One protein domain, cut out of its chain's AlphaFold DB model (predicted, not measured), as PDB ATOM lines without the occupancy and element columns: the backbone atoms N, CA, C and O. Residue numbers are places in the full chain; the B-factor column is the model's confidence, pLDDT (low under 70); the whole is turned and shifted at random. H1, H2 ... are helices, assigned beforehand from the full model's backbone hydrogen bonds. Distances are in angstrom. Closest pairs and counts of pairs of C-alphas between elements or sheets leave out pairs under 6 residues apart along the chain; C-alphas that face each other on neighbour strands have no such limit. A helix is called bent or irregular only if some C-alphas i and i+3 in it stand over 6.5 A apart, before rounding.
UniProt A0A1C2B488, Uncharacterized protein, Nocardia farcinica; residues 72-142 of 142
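AT A GLANCE: This is residues 72 to 142 of the 142 residues of an uncharacterized protein of Nocardia farcinica (UniProt A0A1C2B488). Four short helices, each turned steeply to the helices it meets and with few contacts between them, make one end of this model, and a long open loop, residues 106 to 130, swings away from H3 and comes back to H4. The longest helix, H4, meets H2 near their ends as a corner, H3 meets H2 elsewhere, and H1 is near H4; the far part of the loop, about Gln 120, makes one end of the longest axis, and the last residue, Ile 142, makes the other. The printed part has 71 residues with four named helices, in the order H1, H2, H3, H4, and no named strand; the class is all helix, though under half of the residues, 33 of 71, are in named elements. The whole is compact by its radius of gyration of the C-alphas, 11.2 A, yet elongated in outline, with spans of 35 by 22 by 21 A.

IN THESE COORDINATES: Begin with the longest helix, H4, residues 131 to 140: find C-alpha 131 at (15.290, -29.384, 127.305), and from there the helix runs 14.6 A to C-alpha 140 at (22.592, -40.692, 121.759). Next look at H2, residues 83 to 91, which measures 12.4 A from first to last C-alpha. H1, residues 72 to 78, begins at C-alpha 72, (25.151, -30.360, 114.838), where the printed part begins, and is 9.7 A long. H3, residues 99 to 105, is 9.8 A long and irregular: C-alphas 100 and 103 are 7.3 A apart. Between H3 and H4 you will find residues 106 to 130, 25 residues with no named element, whose C-alphas lie 5 to 18 A from the mean of all C-alphas.

HOW THE PARTS SIT: Start again at H4 and look for its neighbours. H2 and H4 only just touch, with 3 pairs of C-alphas within 8 A, and touch only at their ends; the closest C-alphas are those of Ile 90 and Ile 137, 6.3 A apart. The lines of H2 and H4 stand about perpendicular, but only just, at 71 degrees. H1 is close to H4 but not clearly touching it: the closest C-alphas, those of Arg 74 and Thr 133, are 7.3 A apart, and the two helices stand about perpendicular at 76 degrees. H1 is also close to H2 but not clearly touching, with the C-alphas of Trp 78 and Gln 86 the closest at 7.3 A; their lines are only just about perpendicular, at 71 degrees. From H2 move on to H3: the two only just touch, with 3 pairs of C-alphas within 8 A, and the closest C-alphas, those of Thr 85 and His 101, are 5.7 A apart. H2 and H3 run opposite ways at a steep tilt of 66 degrees. H3 and H4 are apart, and H1 and H3 are apart, but only just, with a closest distance of 8.2 A between C-alphas. In the backbones of H1, H2 and H4 every O i to N i+4 pair is within hydrogen-bond range; in H3 1 of 3 such pairs is, beside 2 of 4 O i to N i+3 pairs.

THE WHOLE: The two C-alphas farthest apart are those of Gln 120, at (27.336, -14.345, 139.310), and Ile 142, at (19.409, -45.409, 121.929), 36.5 A from each other. Ile 142 is the chain's last residue, and its C-alpha is 17.6 A from that of Glu 72. The printed part has no cut. The link from H1 to H2 is tight, with 4 residues; that from H2 to H3 is short, with 7; that from H3 to H4 is long, with 25. The mean pLDDT of the printed part is 77.5; look along the B-factor column and you will find values under 70 at residues 108 to 124 and at residue 142.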
ATOM      1  N   GLU A  72      23.740 -30.283 115.213       89.31
ATOM      2  CA  GLU A  72      25.151 -30.360 114.838       89.31
ATOM      3  C   GLU A  72      26.037 -29.550 115.795       89.31
ATOM      4  O   GLU A  72      27.052 -30.048 116.265       89.31
ATOM      5  N   GLN A  73      25.603 -28.351 116.193       87.31
ATOM      6  CA  GLN A  73      26.290 -27.567 117.230       87.31
ATOM      7  C   GLN A  73      26.407 -28.325 118.561       87.31
ATOM      8  O   GLN A  73      27.447 -28.269 119.212       87.31
ATOM      9  N   ARG A  74      25.358 -29.052 118.966       88.06
ATOM     10  CA  ARG A  74      25.381 -29.881 120.181       88.06
ATOM     11  C   ARG A  74      26.238 -31.125 120.034       88.06
ATOM     12  O   ARG A  74      26.889 -31.500 120.994       88.06
ATOM     13  N   ARG A  75      26.282 -31.739 118.852       89.88
ATOM     14  CA  ARG A  75      27.210 -32.841 118.576       89.88
ATOM     15  C   ARG A  75      28.657 -32.385 118.729       89.88
ATOM     16  O   ARG A  75      29.408 -33.016 119.451       89.88
ATOM     17  N   GLN A  76      29.011 -31.247 118.140       89.19
ATOM     18  CA  GLN A  76      30.362 -30.693 118.263       89.19
ATOM     19  C   GLN A  76      30.731 -30.358 119.710       89.19
ATOM     20  O   GLN A  76      31.875 -30.555 120.100       89.19
ATOM     21  N   TRP A  77      29.774 -29.859 120.496       89.62
ATOM     22  CA  TRP A  77      29.946 -29.673 121.936       89.62
ATOM     23  C   TRP A  77      30.137 -31.008 122.662       89.62
ATOM     24  O   TRP A  77      31.103 -31.159 123.396       89.62
ATOM     25  N   TRP A  78      29.273 -31.992 122.405       89.69
ATOM     26  CA  TRP A  78      29.329 -33.319 123.018       89.69
ATOM     27  C   TRP A  78      30.674 -34.009 122.795       89.69
ATOM     28  O   TRP A  78      31.271 -34.510 123.744       89.69
ATOM     29  N   ASP A  79      31.179 -33.970 121.562       90.00
ATOM     30  CA  ASP A  79      32.446 -34.594 121.167       90.00
ATOM     31  C   ASP A  79      33.677 -33.928 121.815       90.00
ATOM     32  O   ASP A  79      34.766 -34.500 121.797       90.00
ATOM     33  N   GLN A  80      33.525 -32.725 122.380       89.19
ATOM     34  CA  GLN A  80      34.586 -32.010 123.100       89.19
ATOM     35  C   GLN A  80      34.588 -32.288 124.606       89.19
ATOM     36  O   GLN A  80      35.580 -31.976 125.264       89.19
ATOM     37  N   LEU A  81      33.513 -32.868 125.146       88.88
ATOM     38  CA  LEU A  81      33.417 -33.206 126.564       88.88
ATOM     39  C   LEU A  81      34.311 -34.395 126.908       88.88
ATOM     40  O   LEU A  81      34.507 -35.311 126.107       88.88
ATOM     41  N   SER A  82      34.785 -34.436 128.151       91.50
ATOM     42  CA  SER A  82      35.429 -35.638 128.673       91.50
ATOM     43  C   SER A  82      34.445 -36.816 128.756       91.50
ATOM     44  O   SER A  82      33.255 -36.643 129.027       91.50
ATOM     45  N   ASN A  83      34.947 -38.046 128.589       92.00
ATOM     46  CA  ASN A  83      34.134 -39.269 128.713       92.00
ATOM     47  C   ASN A  83      33.438 -39.388 130.082       92.00
ATOM     48  O   ASN A  83      32.348 -39.953 130.189       92.00
ATOM     49  N   GLU A  84      34.077 -38.869 131.135       92.38
ATOM     50  CA  GLU A  84      33.516 -38.826 132.484       92.38
ATOM     51  C   GLU A  84      32.288 -37.910 132.528       92.38
ATOM     52  O   GLU A  84      31.207 -38.346 132.928       92.38
ATOM     53  N   THR A  85      32.414 -36.680 132.023       90.38
ATOM     54  CA  THR A  85      31.288 -35.746 131.913       90.38
ATOM     55  C   THR A  85      30.181 -36.304 131.029       90.38
ATOM     56  O   THR A  85      29.024 -36.276 131.437       90.38
ATOM     57  N   GLN A  86      30.498 -36.882 129.864       91.38
ATOM     58  CA  GLN A  86      29.495 -37.517 128.999       91.38
ATOM     59  C   GLN A  86      28.683 -38.579 129.752       91.38
ATOM     60  O   GLN A  86      27.453 -38.594 129.679       91.38
ATOM     61  N   SER A  87      29.356 -39.432 130.526       91.44
ATOM     62  CA  SER A  87      28.704 -40.495 131.297       91.44
ATOM     63  C   SER A  87      27.741 -39.928 132.345       91.44
ATOM     64  O   SER A  87      26.601 -40.382 132.450       91.44
ATOM     65  N   VAL A  88      28.154 -38.880 133.064       90.69
ATOM     66  CA  VAL A  88      27.311 -38.211 134.070       90.69
ATOM     67  C   VAL A  88      26.125 -37.490 133.430       90.69
ATOM     68  O   VAL A  88      25.014 -37.529 133.959       90.69
ATOM     69  N   LEU A  89      26.329 -36.851 132.277       89.31
ATOM     70  CA  LEU A  89      25.257 -36.173 131.551       89.31
ATOM     71  C   LEU A  89      24.220 -37.152 130.986       89.31
ATOM     72  O   LEU A  89      23.041 -36.807 130.944       89.31
ATOM     73  N   ILE A  90      24.626 -38.363 130.588       90.25
ATOM     74  CA  ILE A  90      23.696 -39.438 130.206       90.25
ATOM     75  C   ILE A  90      22.865 -39.882 131.410       90.25
ATOM     76  O   ILE A  90      21.640 -39.934 131.310       90.25
ATOM     77  N   GLU A  91      23.514 -40.178 132.539       89.50
ATOM     78  CA  GLU A  91      22.840 -40.652 133.756       89.50
ATOM     79  C   GLU A  91      21.817 -39.632 134.267       89.50
ATOM     80  O   GLU A  91      20.732 -40.000 134.711       89.50
ATOM     81  N   ARG A  92      22.144 -38.341 134.160       86.50
ATOM     82  CA  ARG A  92      21.358 -37.241 134.729       86.50
ATOM     83  C   ARG A  92      20.644 -36.395 133.685       86.50
ATOM     84  O   ARG A  92      20.346 -35.224 133.925       86.50
ATOM     85  N   ALA A  93      20.355 -36.958 132.513       79.94
ATOM     86  CA  ALA A  93      19.666 -36.242 131.446       79.94
ATOM     87  C   ALA A  93      18.251 -35.816 131.892       79.94
ATOM     88  O   ALA A  93      17.314 -36.618 131.878       79.94
ATOM     89  N   GLY A  94      18.072 -34.534 132.226       76.12
ATOM     90  CA  GLY A  94      16.818 -33.973 132.750       76.12
ATOM     91  C   GLY A  94      16.772 -33.811 134.273       76.12
ATOM     92  O   GLY A  94      15.720 -33.467 134.805       76.12
ATOM     93  N   GLU A  95      17.891 -34.037 134.956       83.94
ATOM     94  CA  GLU A  95      18.079 -33.803 136.387       83.94
ATOM     95  C   GLU A  95      19.216 -32.799 136.630       83.94
ATOM     96  O   GLU A  95      19.893 -32.347 135.704       83.94
ATOM     97  N   ASN A  96      19.448 -32.468 137.903       84.12
ATOM     98  CA  ASN A  96      20.582 -31.644 138.297       84.12
ATOM     99  C   ASN A  96      21.902 -32.416 138.166       84.12
ATOM    100  O   ASN A  96      22.135 -33.437 138.826       84.12
ATOM    101  N   VAL A  97      22.797 -31.865 137.357       84.75
ATOM    102  CA  VAL A  97      24.165 -32.327 137.146       84.75
ATOM    103  C   VAL A  97      25.074 -31.747 138.239       84.75
ATOM    104  O   VAL A  97      24.967 -30.556 138.543       84.75
ATOM    105  N   PRO A  98      25.975 -32.545 138.843       86.94
ATOM    106  CA  PRO A  98      26.927 -32.053 139.833       86.94
ATOM    107  C   PRO A  98      27.818 -30.925 139.299       86.94
ATOM    108  O   PRO A  98      28.280 -30.963 138.158       86.94
ATOM    109  N   ALA A  99      28.140 -29.967 140.171       84.50
ATOM    110  CA  ALA A  99      28.970 -28.809 139.837       84.50
ATOM    111  C   ALA A  99      30.358 -29.169 139.280       84.50
ATOM    112  O   ALA A  99      30.908 -28.413 138.485       84.50
ATOM    113  N   ALA A 100      30.904 -30.329 139.665       86.25
ATOM    114  CA  ALA A 100      32.220 -30.802 139.231       86.25
ATOM    115  C   ALA A 100      32.357 -30.926 137.702       86.25
ATOM    116  O   ALA A 100      33.457 -30.790 137.179       86.25
ATOM    117  N   HIS A 101      31.248 -31.132 136.984       86.19
ATOM    118  CA  HIS A 101      31.240 -31.275 135.523       86.19
ATOM    119  C   HIS A 101      30.875 -29.979 134.792       86.19
ATOM    120  O   HIS A 101      30.780 -29.963 133.567       86.19
ATOM    121  N   ARG A 102      30.626 -28.889 135.529       81.75
ATOM    122  CA  ARG A 102      30.113 -27.637 134.968       81.75
ATOM    123  C   ARG A 102      31.124 -26.964 134.051       81.75
ATOM    124  O   ARG A 102      30.743 -26.520 132.975       81.75
ATOM    125  N   ASP A 103      32.387 -26.907 134.464       81.81
ATOM    126  CA  ASP A 103      33.438 -26.243 133.687       81.81
ATOM    127  C   ASP A 103      33.671 -26.950 132.350       81.81
ATOM    128  O   ASP A 103      33.745 -26.287 131.319       81.81
ATOM    129  N   ASP A 104      33.686 -28.284 132.349       84.00
ATOM    130  CA  ASP A 104      33.782 -29.093 131.129       84.00
ATOM    131  C   ASP A 104      32.537 -28.910 130.243       84.00
ATOM    132  O   ASP A 104      32.644 -28.611 129.057       84.00
ATOM    133  N   ALA A 105      31.335 -28.953 130.832       82.19
ATOM    134  CA  ALA A 105      30.076 -28.728 130.117       82.19
ATOM    135  C   ALA A 105      29.934 -27.308 129.526       82.19
ATOM    136  O   ALA A 105      29.109 -27.099 128.632       82.19
ATOM    137  N   LEU A 106      30.719 -26.336 130.001       78.19
ATOM    138  CA  LEU A 106      30.777 -24.968 129.481       78.19
ATOM    139  C   LEU A 106      31.796 -24.785 128.346       78.19
ATOM    140  O   LEU A 106      31.823 -23.709 127.750       78.19
ATOM    141  N   VAL A 107      32.623 -25.781 128.020       71.88
ATOM    142  CA  VAL A 107      33.558 -25.722 126.884       71.88
ATOM    143  C   VAL A 107      32.844 -26.226 125.619       71.88
ATOM    144  O   VAL A 107      32.217 -27.279 125.662       71.88
ATOM    145  N   PRO A 108      32.879 -25.503 124.479       61.53
ATOM    146  CA  PRO A 108      33.601 -24.258 124.196       61.53
ATOM    147  C   PRO A 108      32.781 -22.966 124.432       61.53
ATOM    148  O   PRO A 108      33.214 -21.887 124.031       61.53
ATOM    149  N   GLY A 109      31.592 -23.034 125.040       62.81
ATOM    150  CA  GLY A 109      30.805 -21.853 125.416       62.81
ATOM    151  C   GLY A 109      29.531 -22.154 126.225       62.81
ATOM    152  O   GLY A 109      29.143 -23.297 126.428       62.81
ATOM    153  N   VAL A 110      28.821 -21.093 126.633       58.31
ATOM    154  CA  VAL A 110      27.682 -21.092 127.592       58.31
ATOM    155  C   VAL A 110      26.370 -21.704 127.042       58.31
ATOM    156  O   VAL A 110      25.297 -21.526 127.605       58.31
ATOM    157  N   ALA A 111      26.386 -22.373 125.891       53.94
ATOM    158  CA  ALA A 111      25.219 -22.361 125.004       53.94
ATOM    159  C   ALA A 111      24.030 -23.274 125.388       53.94
ATOM    160  O   ALA A 111      22.974 -23.132 124.768       53.94
ATOM    161  N   PHE A 112      24.148 -24.173 126.372       67.50
ATOM    162  CA  PHE A 112      23.188 -25.283 126.541       67.50
ATOM    163  C   PHE A 112      22.673 -25.519 127.973       67.50
ATOM    164  O   PHE A 112      22.027 -26.533 128.251       67.50
ATOM    165  N   LEU A 113      22.945 -24.584 128.889       65.44
ATOM    166  CA  LEU A 113      22.513 -24.652 130.289       65.44
ATOM    167  C   LEU A 113      21.296 -23.742 130.520       65.44
ATOM    168  O   LEU A 113      21.259 -22.620 130.011       65.44
ATOM    169  N   THR A 114      20.301 -24.204 131.282       57.88
ATOM    170  CA  THR A 114      19.072 -23.438 131.578       57.88
ATOM    171  C   THR A 114      19.201 -22.502 132.768       57.88
ATOM    172  O   THR A 114      18.547 -21.463 132.774       57.88
ATOM    173  N   GLU A 115      20.052 -22.822 133.743       52.75
ATOM    174  CA  GLU A 115      20.196 -22.026 134.962       52.75
ATOM    175  C   GLU A 115      21.676 -21.834 135.331       52.75
ATOM    176  O   GLU A 115      22.382 -22.715 135.832       52.75
ATOM    177  N   VAL A 116      22.161 -20.618 135.080       45.69
ATOM    178  CA  VAL A 116      23.177 -20.016 135.942       45.69
ATOM    179  C   VAL A 116      22.382 -19.478 137.120       45.69
ATOM    180  O   VAL A 116      21.764 -18.425 136.985       45.69
ATOM    181  N   SER A 117      22.301 -20.237 138.216       38.06
ATOM    182  CA  SER A 117      21.739 -19.717 139.461       38.06
ATOM    183  C   SER A 117      22.442 -18.390 139.766       38.06
ATOM    184  O   SER A 117      23.654 -18.341 139.954       38.06
ATOM    185  N   ASP A 118      21.661 -17.317 139.674       38.00
ATOM    186  CA  ASP A 118      21.950 -15.952 140.101       38.00
ATOM    187  C   ASP A 118      23.176 -15.234 139.537       38.00
ATOM    188  O   ASP A 118      23.998 -14.784 140.317       38.00
ATOM    189  N   GLY A 119      23.256 -14.994 138.217       40.59
ATOM    190  CA  GLY A 119      23.901 -13.785 137.632       40.59
ATOM    191  C   GLY A 119      25.367 -13.465 138.006       40.59
ATOM    192  O   GLY A 119      25.929 -12.465 137.565       40.59
ATOM    193  N   GLN A 120      25.993 -14.325 138.787       40.72
ATOM    194  CA  GLN A 120      27.336 -14.345 139.310       40.72
ATOM    195  C   GLN A 120      27.735 -15.790 139.076       40.72
ATOM    196  O   GLN A 120      27.077 -16.703 139.560       40.72
ATOM    197  N   GLY A 121      28.744 -16.023 138.244       44.78
ATOM    198  CA  GLY A 121      29.256 -17.369 138.037       44.78
ATOM    199  C   GLY A 121      29.777 -17.917 139.360       44.78
ATOM    200  O   GLY A 121      30.920 -17.654 139.720       44.78
ATOM    201  N   ILE A 122      28.945 -18.650 140.098       47.47
ATOM    202  CA  ILE A 122      29.381 -19.373 141.285       47.47
ATOM    203  C   ILE A 122      29.733 -20.782 140.823       47.47
ATOM    204  O   ILE A 122      28.893 -21.673 140.705       47.47
ATOM    205  N   SER A 123      31.011 -20.954 140.495       53.62
ATOM    206  CA  SER A 123      31.662 -22.262 140.492       53.62
ATOM    207  C   SER A 123      31.308 -22.977 141.806       53.62
ATOM    208  O   SER A 123      31.690 -22.491 142.870       53.62
ATOM    209  N   GLY A 124      30.578 -24.096 141.744       61.50
ATOM    210  CA  GLY A 124      30.244 -24.909 142.925       61.50
ATOM    211  C   GLY A 124      28.792 -25.381 143.039       61.50
ATOM    212  O   GLY A 124      28.542 -26.322 143.787       61.50
ATOM    213  N   GLU A 125      27.854 -24.814 142.275       71.19
ATOM    214  CA  GLU A 125      26.438 -25.218 142.318       71.19
ATOM    215  C   GLU A 125      26.060 -26.204 141.194       71.19
ATOM    216  O   GLU A 125      26.569 -26.071 140.065       71.19
ATOM    217  N   PRO A 126      25.164 -27.179 141.465       78.94
ATOM    218  CA  PRO A 126      24.578 -28.034 140.439       78.94
ATOM    219  C   PRO A 126      23.948 -27.224 139.301       78.94
ATOM    220  O   PRO A 126      23.596 -26.053 139.457       78.94
ATOM    221  N   PHE A 127      23.799 -27.844 138.136       81.38
ATOM    222  CA  PHE A 127      23.202 -27.194 136.974       81.38
ATOM    223  C   PHE A 127      22.226 -28.108 136.249       81.38
ATOM    224  O   PHE A 127      22.321 -29.329 136.331       81.38
ATOM    225  N   SER A 128      21.312 -27.500 135.501       82.38
ATOM    226  CA  SER A 128      20.396 -28.203 134.611       82.38
ATOM    227  C   SER A 128      20.673 -27.840 133.154       82.38
ATOM    228  O   SER A 128      21.106 -26.730 132.824       82.38
ATOM    229  N   LEU A 129      20.435 -28.812 132.284       83.94
ATOM    230  CA  LEU A 129      20.530 -28.657 130.840       83.94
ATOM    231  C   LEU A 129      19.218 -28.115 130.277       83.94
ATOM    232  O   LEU A 129      18.133 -28.389 130.800       83.94
ATOM    233  N   ASP A 130      19.305 -27.391 129.164       84.94
ATOM    234  CA  ASP A 130      18.097 -27.009 128.448       84.94
ATOM    235  C   ASP A 130      17.374 -28.235 127.862       84.94
ATOM    236  O   ASP A 130      18.024 -29.232 127.526       84.94
ATOM    237  N   PRO A 131      16.037 -28.192 127.700       84.94
ATOM    238  CA  PRO A 131      15.290 -29.384 127.305       84.94
ATOM    239  C   PRO A 131      15.705 -29.953 125.939       84.94
ATOM    240  O   PRO A 131      15.635 -31.164 125.748       84.94
ATOM    241  N   PHE A 132      16.203 -29.123 125.010       86.00
ATOM    242  CA  PHE A 132      16.717 -29.603 123.722       86.00
ATOM    243  C   PHE A 132      18.003 -30.397 123.933       86.00
ATOM    244  O   PHE A 132      18.214 -31.414 123.279       86.00
ATOM    245  N   THR A 133      18.867 -29.954 124.846       87.88
ATOM    246  CA  THR A 133      20.102 -30.671 125.195       87.88
ATOM    247  C   THR A 133      19.799 -31.988 125.896       87.88
ATOM    248  O   THR A 133      20.383 -33.006 125.532       87.88
ATOM    249  N   CYS A 134      18.812 -32.019 126.793       88.62
ATOM    250  CA  CYS A 134      18.305 -33.270 127.365       88.62
ATOM    251  C   CYS A 134      17.799 -34.232 126.279       88.62
ATOM    252  O   CYS A 134      18.168 -35.405 126.273       88.62
ATOM    253  N   ALA A 135      16.982 -33.743 125.339       89.62
ATOM    254  CA  ALA A 135      16.474 -34.546 124.226       89.62
ATOM    255  C   ALA A 135      17.601 -35.049 123.308       89.62
ATOM    256  O   ALA A 135      17.581 -36.198 122.872       89.62
ATOM    257  N   PHE A 136      18.609 -34.211 123.050       90.25
ATOM    258  CA  PHE A 136      19.793 -34.582 122.284       90.25
ATOM    259  C   PHE A 136      20.573 -35.714 122.962       90.25
ATOM    260  O   PHE A 136      20.814 -36.727 122.314       90.25
ATOM    261  N   ILE A 137      20.902 -35.596 124.252       90.38
ATOM    262  CA  ILE A 137      21.645 -36.636 124.986       90.38
ATOM    263  C   ILE A 137      20.868 -37.951 124.986       90.38
ATOM    264  O   ILE A 137      21.425 -38.994 124.663       90.38
ATOM    265  N   ARG A 138      19.557 -37.903 125.247       89.44
ATOM    266  CA  ARG A 138      18.701 -39.098 125.194       89.44
ATOM    267  C   ARG A 138      18.681 -39.747 123.811       89.44
ATOM    268  O   ARG A 138      18.580 -40.961 123.732       89.44
ATOM    269  N   SER A 139      18.826 -38.968 122.737       87.38
ATOM    270  CA  SER A 139      18.930 -39.507 121.376       87.38
ATOM    271  C   SER A 139      20.257 -40.216 121.074       87.38
ATOM    272  O   SER A 139      20.327 -40.935 120.083       87.38
ATOM    273  N   LEU A 140      21.301 -40.003 121.887       85.38
ATOM    274  CA  LEU A 140      22.592 -40.692 121.759       85.38
ATOM    275  C   LEU A 140      22.621 -42.040 122.493       85.38
ATOM    276  O   LEU A 140      23.455 -42.881 122.173       85.38
ATOM    277  N   SER A 141      21.741 -42.232 123.479       73.69
ATOM    278  CA  SER A 141      21.705 -43.415 124.353       73.69
ATOM    279  C   SER A 141      20.821 -44.562 123.834       73.69
ATOM    280  O   SER A 141      20.617 -45.536 124.558       73.69
ATOM    281  N   ILE A 142      20.268 -44.428 122.623       57.16
ATOM    282  CA  ILE A 142      19.409 -45.409 121.929       57.16
ATOM    283  C   ILE A 142      20.217 -46.042 120.798       57.16
ATOM    284  O   ILE A 142      20.146 -47.283 120.654       57.16
TER     285      ILE A 142